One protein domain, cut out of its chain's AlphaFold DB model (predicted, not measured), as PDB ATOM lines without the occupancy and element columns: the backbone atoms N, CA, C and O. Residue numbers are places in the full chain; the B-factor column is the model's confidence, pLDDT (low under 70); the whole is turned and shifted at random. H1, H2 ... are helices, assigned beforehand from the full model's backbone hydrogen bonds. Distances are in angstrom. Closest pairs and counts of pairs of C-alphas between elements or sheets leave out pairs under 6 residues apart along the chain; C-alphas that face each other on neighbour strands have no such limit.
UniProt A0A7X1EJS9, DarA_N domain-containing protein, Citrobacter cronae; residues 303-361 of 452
ATOM      1  N   PHE A 303     141.268 177.866 160.172       80.19
ATOM      2  CA  PHE A 303     140.794 176.485 160.060       80.19
ATOM      3  C   PHE A 303     140.229 175.970 161.390       80.19
ATOM      4  O   PHE A 303     139.140 175.409 161.439       80.19
ATOM      5  N   VAL A 304     140.959 176.237 162.470       78.44
ATOM      6  CA  VAL A 304     140.638 175.821 163.838       78.44
ATOM      7  C   VAL A 304     139.396 176.561 164.345       78.44
ATOM      8  O   VAL A 304     138.499 175.962 164.929       78.44
ATOM      9  N   VAL A 305     139.270 177.848 164.006       81.19
ATOM     10  CA  VAL A 305     138.074 178.651 164.315       81.19
ATOM     11  C   VAL A 305     136.822 178.105 163.613       81.19
ATOM     12  O   VAL A 305     135.762 178.017 164.232       81.19
ATOM     13  N   ALA A 306     136.927 177.707 162.341       80.69
ATOM     14  CA  ALA A 306     135.808 177.119 161.598       80.69
ATOM     15  C   ALA A 306     135.428 175.722 162.123       80.69
ATOM     16  O   ALA A 306     134.242 175.422 162.273       80.69
ATOM     17  N   ALA A 307     136.420 174.895 162.474       82.31
ATOM     18  CA  ALA A 307     136.203 173.595 163.107       82.31
ATOM     19  C   ALA A 307     135.486 173.731 164.463       82.31
ATOM     20  O   ALA A 307     134.522 173.010 164.725       82.31
ATOM     21  N   GLY A 308     135.879 174.714 165.281       83.50
ATOM     22  CA  GLY A 308     135.219 175.033 166.550       83.50
ATOM     23  C   GLY A 308     133.758 175.473 166.384       83.50
ATOM     24  O   GLY A 308     132.895 175.090 167.174       83.50
ATOM     25  N   ALA A 309     133.438 176.220 165.323       82.56
ATOM     26  CA  ALA A 309     132.062 176.628 165.033       82.56
ATOM     27  C   ALA A 309     131.156 175.442 164.651       82.56
ATOM     28  O   ALA A 309     129.994 175.396 165.051       82.56
ATOM     29  N   ILE A 310     131.679 174.457 163.916       82.25
ATOM     30  CA  ILE A 310     130.942 173.234 163.555       82.25
ATOM     31  C   ILE A 310     130.770 172.329 164.778       82.25
ATOM     32  O   ILE A 310     129.675 171.814 165.007       82.25
ATOM     33  N   ALA A 311     131.822 172.190 165.588       84.06
ATOM     34  CA  ALA A 311     131.810 171.461 166.855       84.06
ATOM     35  C   ALA A 311     130.702 171.964 167.802       84.06
ATOM     36  O   ALA A 311     129.997 171.165 168.419       84.06
ATOM     37  N   ALA A 312     130.467 173.280 167.850       84.94
ATOM     38  CA  ALA A 312     129.417 173.876 168.676       84.94
ATOM     39  C   ALA A 312     127.987 173.454 168.279       84.94
ATOM     40  O   ALA A 312     127.120 173.360 169.147       84.94
ATOM     41  N   HIS A 313     127.729 173.176 166.995       80.31
ATOM     42  CA  HIS A 313     126.408 172.746 166.508       80.31
ATOM     43  C   HIS A 313     126.196 171.231 166.604       80.31
ATOM     44  O   HIS A 313     125.067 170.764 166.740       80.31
ATOM     45  N   THR A 314     127.274 170.450 166.532       80.75
ATOM     46  CA  THR A 314     127.226 168.980 166.502       80.75
ATOM     47  C   THR A 314     127.508 168.331 167.853       80.75
ATOM     48  O   THR A 314     127.158 167.172 168.049       80.75
ATOM     49  N   GLY A 315     128.080 169.058 168.813       81.06
ATOM     50  CA  GLY A 315     128.448 168.522 170.125       81.06
ATOM     51  C   GLY A 315     129.750 167.708 170.136       81.06
ATOM     52  O   GLY A 315     130.039 167.069 171.146       81.06
ATOM     53  N   HIS A 316     130.526 167.730 169.048       86.25
ATOM     54  CA  HIS A 316     131.881 167.165 168.984       86.25
ATOM     55  C   HIS A 316     132.927 168.138 169.549       86.25
ATOM     56  O   HIS A 316     132.632 169.308 169.793       86.25
ATOM     57  N   THR A 317     134.163 167.675 169.761       86.19
ATOM     58  CA  THR A 317     135.287 168.559 170.117       86.19
ATOM     59  C   THR A 317     135.930 169.182 168.876       86.19
ATOM     60  O   THR A 317     135.886 168.621 167.782       86.19
ATOM     61  N   GLU A 318     136.570 170.340 169.045       83.31
ATOM     62  CA  GLU A 318     137.332 171.019 167.987       83.31
ATOM     63  C   GLU A 318     138.387 170.097 167.352       83.31
ATOM     64  O   GLU A 318     138.504 170.045 166.129       83.31
ATOM     65  N   ASP A 319     139.072 169.288 168.167       82.94
ATOM     66  CA  ASP A 319     140.055 168.302 167.708       82.94
ATOM     67  C   ASP A 319     139.428 167.201 166.838       82.94
ATOM     68  O   ASP A 319     140.024 166.793 165.843       82.94
ATOM     69  N   GLN A 320     138.219 166.732 167.172       82.62
ATOM     70  CA  GLN A 320     137.514 165.705 166.390       82.62
ATOM     71  C   GLN A 320     137.139 166.224 165.001       82.62
ATOM     72  O   GLN A 320     137.351 165.537 164.001       82.62
ATOM     73  N   VAL A 321     136.637 167.458 164.929       83.00
ATOM     74  CA  VAL A 321     136.272 168.096 163.657       83.00
ATOM     75  C   VAL A 321     137.518 168.439 162.835       83.00
ATOM     76  O   VAL A 321     137.528 168.230 161.622       83.00
ATOM     77  N   THR A 322     138.589 168.898 163.488       84.69
ATOM     78  CA  THR A 322     139.888 169.172 162.851       84.69
ATOM     79  C   THR A 322     140.472 167.891 162.257       84.69
ATOM     80  O   THR A 322     140.833 167.868 161.083       84.69
ATOM     81  N   HIS A 323     140.481 166.793 163.018       85.62
ATOM     82  CA  HIS A 323     140.992 165.502 162.561       85.62
ATOM     83  C   HIS A 323     140.183 164.927 161.394       85.62
ATOM     84  O   HIS A 323     140.762 164.443 160.420       85.62
ATOM     85  N   TRP A 324     138.851 165.007 161.460       89.75
ATOM     86  CA  TRP A 324     137.972 164.616 160.358       89.75
ATOM     87  C   TRP A 324     138.297 165.400 159.079       89.75
ATOM     88  O   TRP A 324     138.531 164.805 158.024       89.75
ATOM     89  N   ALA A 325     138.396 166.726 159.186       85.19
ATOM     90  CA  ALA A 325     138.648 167.590 158.043       85.19
ATOM     91  C   ALA A 325     140.053 167.419 157.443       85.19
ATOM     92  O   ALA A 325     140.203 167.409 156.220       85.19
ATOM     93  N   GLU A 326     141.076 167.224 158.277       85.50
ATOM     94  CA  GLU A 326     142.441 166.924 157.828       85.50
ATOM     95  C   GLU A 326     142.526 165.560 157.141       85.50
ATOM     96  O   GLU A 326     143.153 165.435 156.088       85.50
ATOM     97  N   THR A 327     141.847 164.546 157.688       85.81
ATOM     98  CA  THR A 327     141.801 163.192 157.109       85.81
ATOM     99  C   THR A 327     141.183 163.201 155.711       85.81
ATOM    100  O   THR A 327     141.571 162.412 154.847       85.81
ATOM    101  N   LYS A 328     140.250 164.123 155.466       84.31
ATOM    102  CA  LYS A 328     139.598 164.322 154.169       84.31
ATOM    103  C   LYS A 328     140.285 165.334 153.259       84.31
ATOM    104  O   LYS A 328     139.957 165.401 152.077       84.31
ATOM    105  N   GLY A 329     141.260 166.075 153.775       83.31
ATOM    106  CA  GLY A 329     141.983 167.090 153.017       83.31
ATOM    107  C   GLY A 329     141.139 168.318 152.677       83.31
ATOM    108  O   GLY A 329     141.390 168.942 151.645       83.31
ATOM    109  N   PHE A 330     140.155 168.669 153.511       85.88
ATOM    110  CA  PHE A 330     139.368 169.884 153.313       85.88
ATOM    111  C   PHE A 330     140.222 171.133 153.530       85.88
ATOM    112  O   PHE A 330     141.083 171.201 154.409       85.88
ATOM    113  N   SER A 331     139.974 172.149 152.719       85.94
ATOM    114  CA  SER A 331     140.584 173.464 152.845       85.94
ATOM    115  C   SER A 331     139.884 174.306 153.913       85.94
ATOM    116  O   SER A 331     138.717 174.100 154.251       85.94
ATOM    117  N   SER A 332     140.580 175.329 154.415       83.12
ATOM    118  CA  SER A 332     139.983 176.299 155.341       83.12
ATOM    119  C   SER A 332     138.766 177.014 154.745       83.12
ATOM    120  O   SER A 332     137.845 177.340 155.483       83.12
ATOM    121  N   ALA A 333     138.726 177.226 153.426       82.88
ATOM    122  CA  ALA A 333     137.590 177.850 152.751       82.88
ATOM    123  C   ALA A 333     136.338 176.955 152.763       82.88
ATOM    124  O   ALA A 333     135.246 177.451 153.023       82.88
ATOM    125  N   GLU A 334     136.501 175.647 152.544       83.75
ATOM    126  CA  GLU A 334     135.395 174.678 152.546       83.75
ATOM    127  C   GLU A 334     134.782 174.521 153.941       83.75
ATOM    128  O   GLU A 334     133.561 174.499 154.082       83.75
ATOM    129  N   LEU A 335     135.616 174.489 154.986       83.69
ATOM    130  CA  LEU A 335     135.153 174.459 156.377       83.69
ATOM    131  C   LEU A 335     134.432 175.745 156.790       83.69
ATOM    132  O   LEU A 335     133.429 175.678 157.499       83.69
ATOM    133  N   ILE A 336     134.915 176.910 156.346       85.88
ATOM    134  CA  ILE A 336     134.252 178.191 156.620       85.88
ATOM    135  C   ILE A 336     132.871 178.212 155.955       85.88
ATOM    136  O   ILE A 336     131.881 178.445 156.645       85.88
ATOM    137  N   GLU A 337     132.781 177.883 154.663       84.81
ATOM    138  CA  GLU A 337     131.511 177.859 153.924       84.81
ATOM    139  C   GLU A 337     130.504 176.874 154.540       84.81
ATOM    140  O   GLU A 337     129.316 177.171 154.673       84.81
ATOM    141  N   LEU A 338     130.984 175.708 154.968       83.56
ATOM    142  CA  LEU A 338     130.182 174.703 155.652       83.56
ATOM    143  C   LEU A 338     129.680 175.197 157.018       83.56
ATOM    144  O   LEU A 338     128.502 175.023 157.335       83.56
ATOM    145  N   SER A 339     130.542 175.847 157.805       83.81
ATOM    146  CA  SER A 339     130.164 176.431 159.098       83.81
ATOM    147  C   SER A 339     129.127 177.554 158.947       83.81
ATOM    148  O   SER A 339     128.191 177.646 159.747       83.81
ATOM    149  N   GLU A 340     129.230 178.359 157.884       85.06
ATOM    150  CA  GLU A 340     128.280 179.426 157.560       85.06
ATOM    151  C   GLU A 340     126.929 178.857 157.117       85.06
ATOM    152  O   GLU A 340     125.890 179.282 157.621       85.06
ATOM    153  N   LYS A 341     126.926 177.844 156.241       81.88
ATOM    154  CA  LYS A 341     125.698 177.172 155.784       81.88
ATOM    155  C   LYS A 341     124.978 176.438 156.914       81.88
ATOM    156  O   LYS A 341     123.753 176.511 156.998       81.88
ATOM    157  N   LEU A 342     125.719 175.774 157.805       82.94
ATOM    158  CA  LEU A 342     125.134 175.099 158.967       82.94
ATOM    159  C   LEU A 342     124.543 176.113 159.955       82.94
ATOM    160  O   LEU A 342     123.465 175.886 160.499       82.94
ATOM    161  N   SER A 343     125.199 177.263 160.123       82.25
ATOM    162  CA  SER A 343     124.690 178.356 160.959       82.25
ATOM    163  C   SER A 343     123.482 179.069 160.338       82.25
ATOM    164  O   SER A 343     122.612 179.538 161.069       82.25
ATOM    165  N   ALA A 344     123.401 179.143 159.006       81.94
ATOM    166  CA  ALA A 344     122.267 179.726 158.290       81.94
ATOM    167  C   ALA A 344     121.022 178.818 158.301       81.94
ATOM    168  O   ALA A 344     119.901 179.328 158.320       81.94
ATOM    169  N   HIS A 345     121.207 177.491 158.334       78.81
ATOM    170  CA  HIS A 345     120.121 176.502 158.300       78.81
ATOM    171  C   HIS A 345     120.298 175.376 159.346       78.81
ATOM    172  O   HIS A 345     120.470 174.208 158.967       78.81
ATOM    173  N   PRO A 346     120.217 175.684 160.659       79.62
ATOM    174  CA  PRO A 346     120.431 174.726 161.748       79.62
ATOM    175  C   PRO A 346     119.181 173.862 161.999       79.62
ATOM    176  O   PRO A 346     118.586 173.888 163.074       79.62
ATOM    177  N   THR A 347     118.732 173.119 160.989       79.44
ATOM    178  CA  THR A 347     117.629 172.160 161.147       79.44
ATOM    179  C   THR A 347     118.134 170.873 161.797       79.44
ATOM    180  O   THR A 347     119.293 170.491 161.615       79.44
ATOM    181  N   THR A 348     117.264 170.159 162.516       76.69
ATOM    182  CA  THR A 348     117.601 168.874 163.160       76.69
ATOM    183  C   THR A 348     118.216 167.889 162.163       76.69
ATOM    184  O   THR A 348     119.245 167.281 162.443       76.69
ATOM    185  N   GLN A 349     117.664 167.824 160.949       76.00
ATOM    186  CA  GLN A 349     118.157 166.959 159.879       76.00
ATOM    187  C   GLN A 349     119.558 167.359 159.380       76.00
ATOM    188  O   GLN A 349     120.384 166.489 159.100       76.00
ATOM    189  N   ASN A 350     119.842 168.659 159.243       79.56
ATOM    190  CA  ASN A 350     121.162 169.135 158.814       79.56
ATOM    191  C   ASN A 350     122.223 168.888 159.902       79.56
ATOM    192  O   ASN A 350     123.354 168.526 159.581       79.56
ATOM    193  N   ILE A 351     121.852 169.019 161.182       82.62
ATOM    194  CA  ILE A 351     122.734 168.731 162.323       82.62
ATOM    195  C   ILE A 351     123.037 167.230 162.417       82.62
ATOM    196  O   ILE A 351     124.191 166.856 162.611       82.62
ATOM    197  N   GLU A 352     122.038 166.361 162.245       80.75
ATOM    198  CA  GLU A 352     122.233 164.904 162.251       80.75
ATOM    199  C   GLU A 352     123.131 164.435 161.107       80.75
ATOM    200  O   GLU A 352     124.071 163.682 161.344       80.75
ATOM    201  N   LYS A 353     122.922 164.947 159.888       81.25
ATOM    202  CA  LYS A 353     123.811 164.658 158.751       81.25
ATOM    203  C   LYS A 353     125.253 165.079 159.025       81.25
ATOM    204  O   LYS A 353     126.175 164.366 158.639       81.25
ATOM    205  N   MET A 354     125.456 166.218 159.690       84.69
ATOM    206  CA  MET A 354     126.795 166.676 160.062       84.69
ATOM    207  C   MET A 354     127.441 165.780 161.123       84.69
ATOM    208  O   MET A 354     128.609 165.430 160.985       84.69
ATOM    209  N   LYS A 355     126.687 165.373 162.151       85.19
ATOM    210  CA  LYS A 355     127.159 164.417 163.165       85.19
ATOM    211  C   LYS A 355     127.583 163.099 162.525       85.19
ATOM    212  O   LYS A 355     128.706 162.658 162.728       85.19
ATOM    213  N   SER A 356     126.733 162.530 161.667       83.94
ATOM    214  CA  SER A 356     127.061 161.303 160.935       83.94
ATOM    215  C   SER A 356     128.320 161.461 160.080       83.94
ATOM    216  O   SER A 356     129.171 160.577 160.091       83.94
ATOM    217  N   ALA A 357     128.496 162.596 159.397       84.06
ATOM    218  CA  ALA A 357     129.691 162.816 158.589       84.06
ATOM    219  C   ALA A 357     130.984 162.842 159.425       84.06
ATOM    220  O   ALA A 357     131.991 162.275 158.997       84.06
ATOM    221  N   ILE A 358     130.947 163.438 160.621       85.69
ATOM    222  CA  ILE A 358     132.094 163.502 161.540       85.69
ATOM    223  C   ILE A 358     132.364 162.131 162.180       85.69
ATOM    224  O   ILE A 358     133.512 161.689 162.197       85.69
ATOM    225  N   ASP A 359     131.324 161.433 162.644       85.44
ATOM    226  CA  ASP A 359     131.441 160.131 163.319       85.44
ATOM    227  C   ASP A 359     131.918 159.013 162.383       85.44
ATOM    228  O   ASP A 359     132.720 158.161 162.776       85.44
ATOM    229  N   PHE A 360     131.441 159.011 161.135       84.38
ATOM    230  CA  PHE A 360     131.741 157.960 160.157       84.38
ATOM    231  C   PHE A 360     132.820 158.352 159.146       84.38
ATOM    232  O   PHE A 360     133.182 157.548 158.285       84.38
ATOM    233  N   GLY A 361     133.372 159.564 159.253       79.81
ATOM    234  CA  GLY A 361     134.402 160.038 158.340       79.81
ATOM    235  C   GLY A 361     133.902 160.145 156.900       79.81
ATOM    236  O   GLY A 361     134.589 159.713 155.973       79.81
TER     237      GLY A 361
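This is residues 303 to 361 of the 452 residues of the protein "DarA_N domain-containing protein" of Citrobacter cronae (UniProt A0A7X1EJS9). Four short helices form a compact cluster: H3 and H4 make a V that narrows toward the tight link between them, H2 is set across the wide end of the V, and H1 slants over one side from the first residues of H3 to the middle of H4. H1 and H3 run side by side in the same direction, and H4 runs back the other way. The printed part has 59 residues with four named helices, in the order H1, H2, H3, H4, and no named strand; the class is all helix. The whole is compact, with a radius of gyration of the C-alphas of 10.1 A, and rounded in outline, spanning 26 by 21 by 16 A.

Begin at the first printed residue with H1, residues 303 to 314, the hub, which touches three other helices. Go on to H2, residues 318 to 328: it touches H1, and the closest C-alphas, those of Gly 308 and Glu 318, are 4.8 A apart. The two run opposite ways at a steep tilt of 69 degrees, only just short of about perpendicular. Next look at H3, residues 332 to 344, which touches H1 where the C-alphas of Phe 303 and Ser 332 come closest, at 4.8 A. H1 and H3 run the same way at a shallow tilt of 30 degrees. H2 and H3 are close but not clearly touching, with their closest C-alphas, those of Ala 325 and Leu 335, 7.9 A apart. Then find H4, residues 348 to 360. It touches H1 with residues 351 to 355 alone, and H1 touches it with residues 313 to 314 alone; the closest C-alphas are those of Thr 314 and Lys 355, 5.7 A apart. H1 and H4 run opposite ways at a steep tilt of 59 degrees. H2 and H4 only just touch, with 3 pairs of C-alphas within 8 A, and H4 does so with residue 358 alone; the C-alphas of Trp 324 and Ile 358 are closest, at 6.1 A. H3 and H4 are close but not clearly touching: the C-alphas of Leu 342 and Asn 350 come closest, at 7.2 A, and the helices run opposite ways at a shallow tilt of 31 degrees. The helix packing is mostly crossed. In the backbones of H2, H3 and H4 you will find every O i to N i+4 pair within hydrogen-bond range, and in H1 7 of 8.

Find C-alpha 303 at (140.794, 176.485, 160.060); from there H1 runs 16.8 A to C-alpha 314. H2 goes from Glu 318 to Lys 328, 15.5 A from first to last C-alpha. Find C-alpha 332 at (139.983, 176.299, 155.341), where H3 begins; it covers 18.3 A to Ala 344. H4 covers 18.1 A from Thr 348 to Phe 360, whose C-alpha is at (131.741, 157.960, 160.157). H3 and H4, with 13 residues each, are the longest helices by residues.

Look for the two C-alphas farthest apart at Gly 329 and Thr 348, 26.5 A from each other. The first and last printed C-alphas, those of Phe 303 and Gly 361, are 17.7 A apart. The printed part has no cut. The links H1 to H2, H2 to H3 and H3 to H4 are tight, with 3 residues in each. Read the B-factor column for the model's confidence: the mean pLDDT of the printed part is 83.0, and no printed residue is under 70.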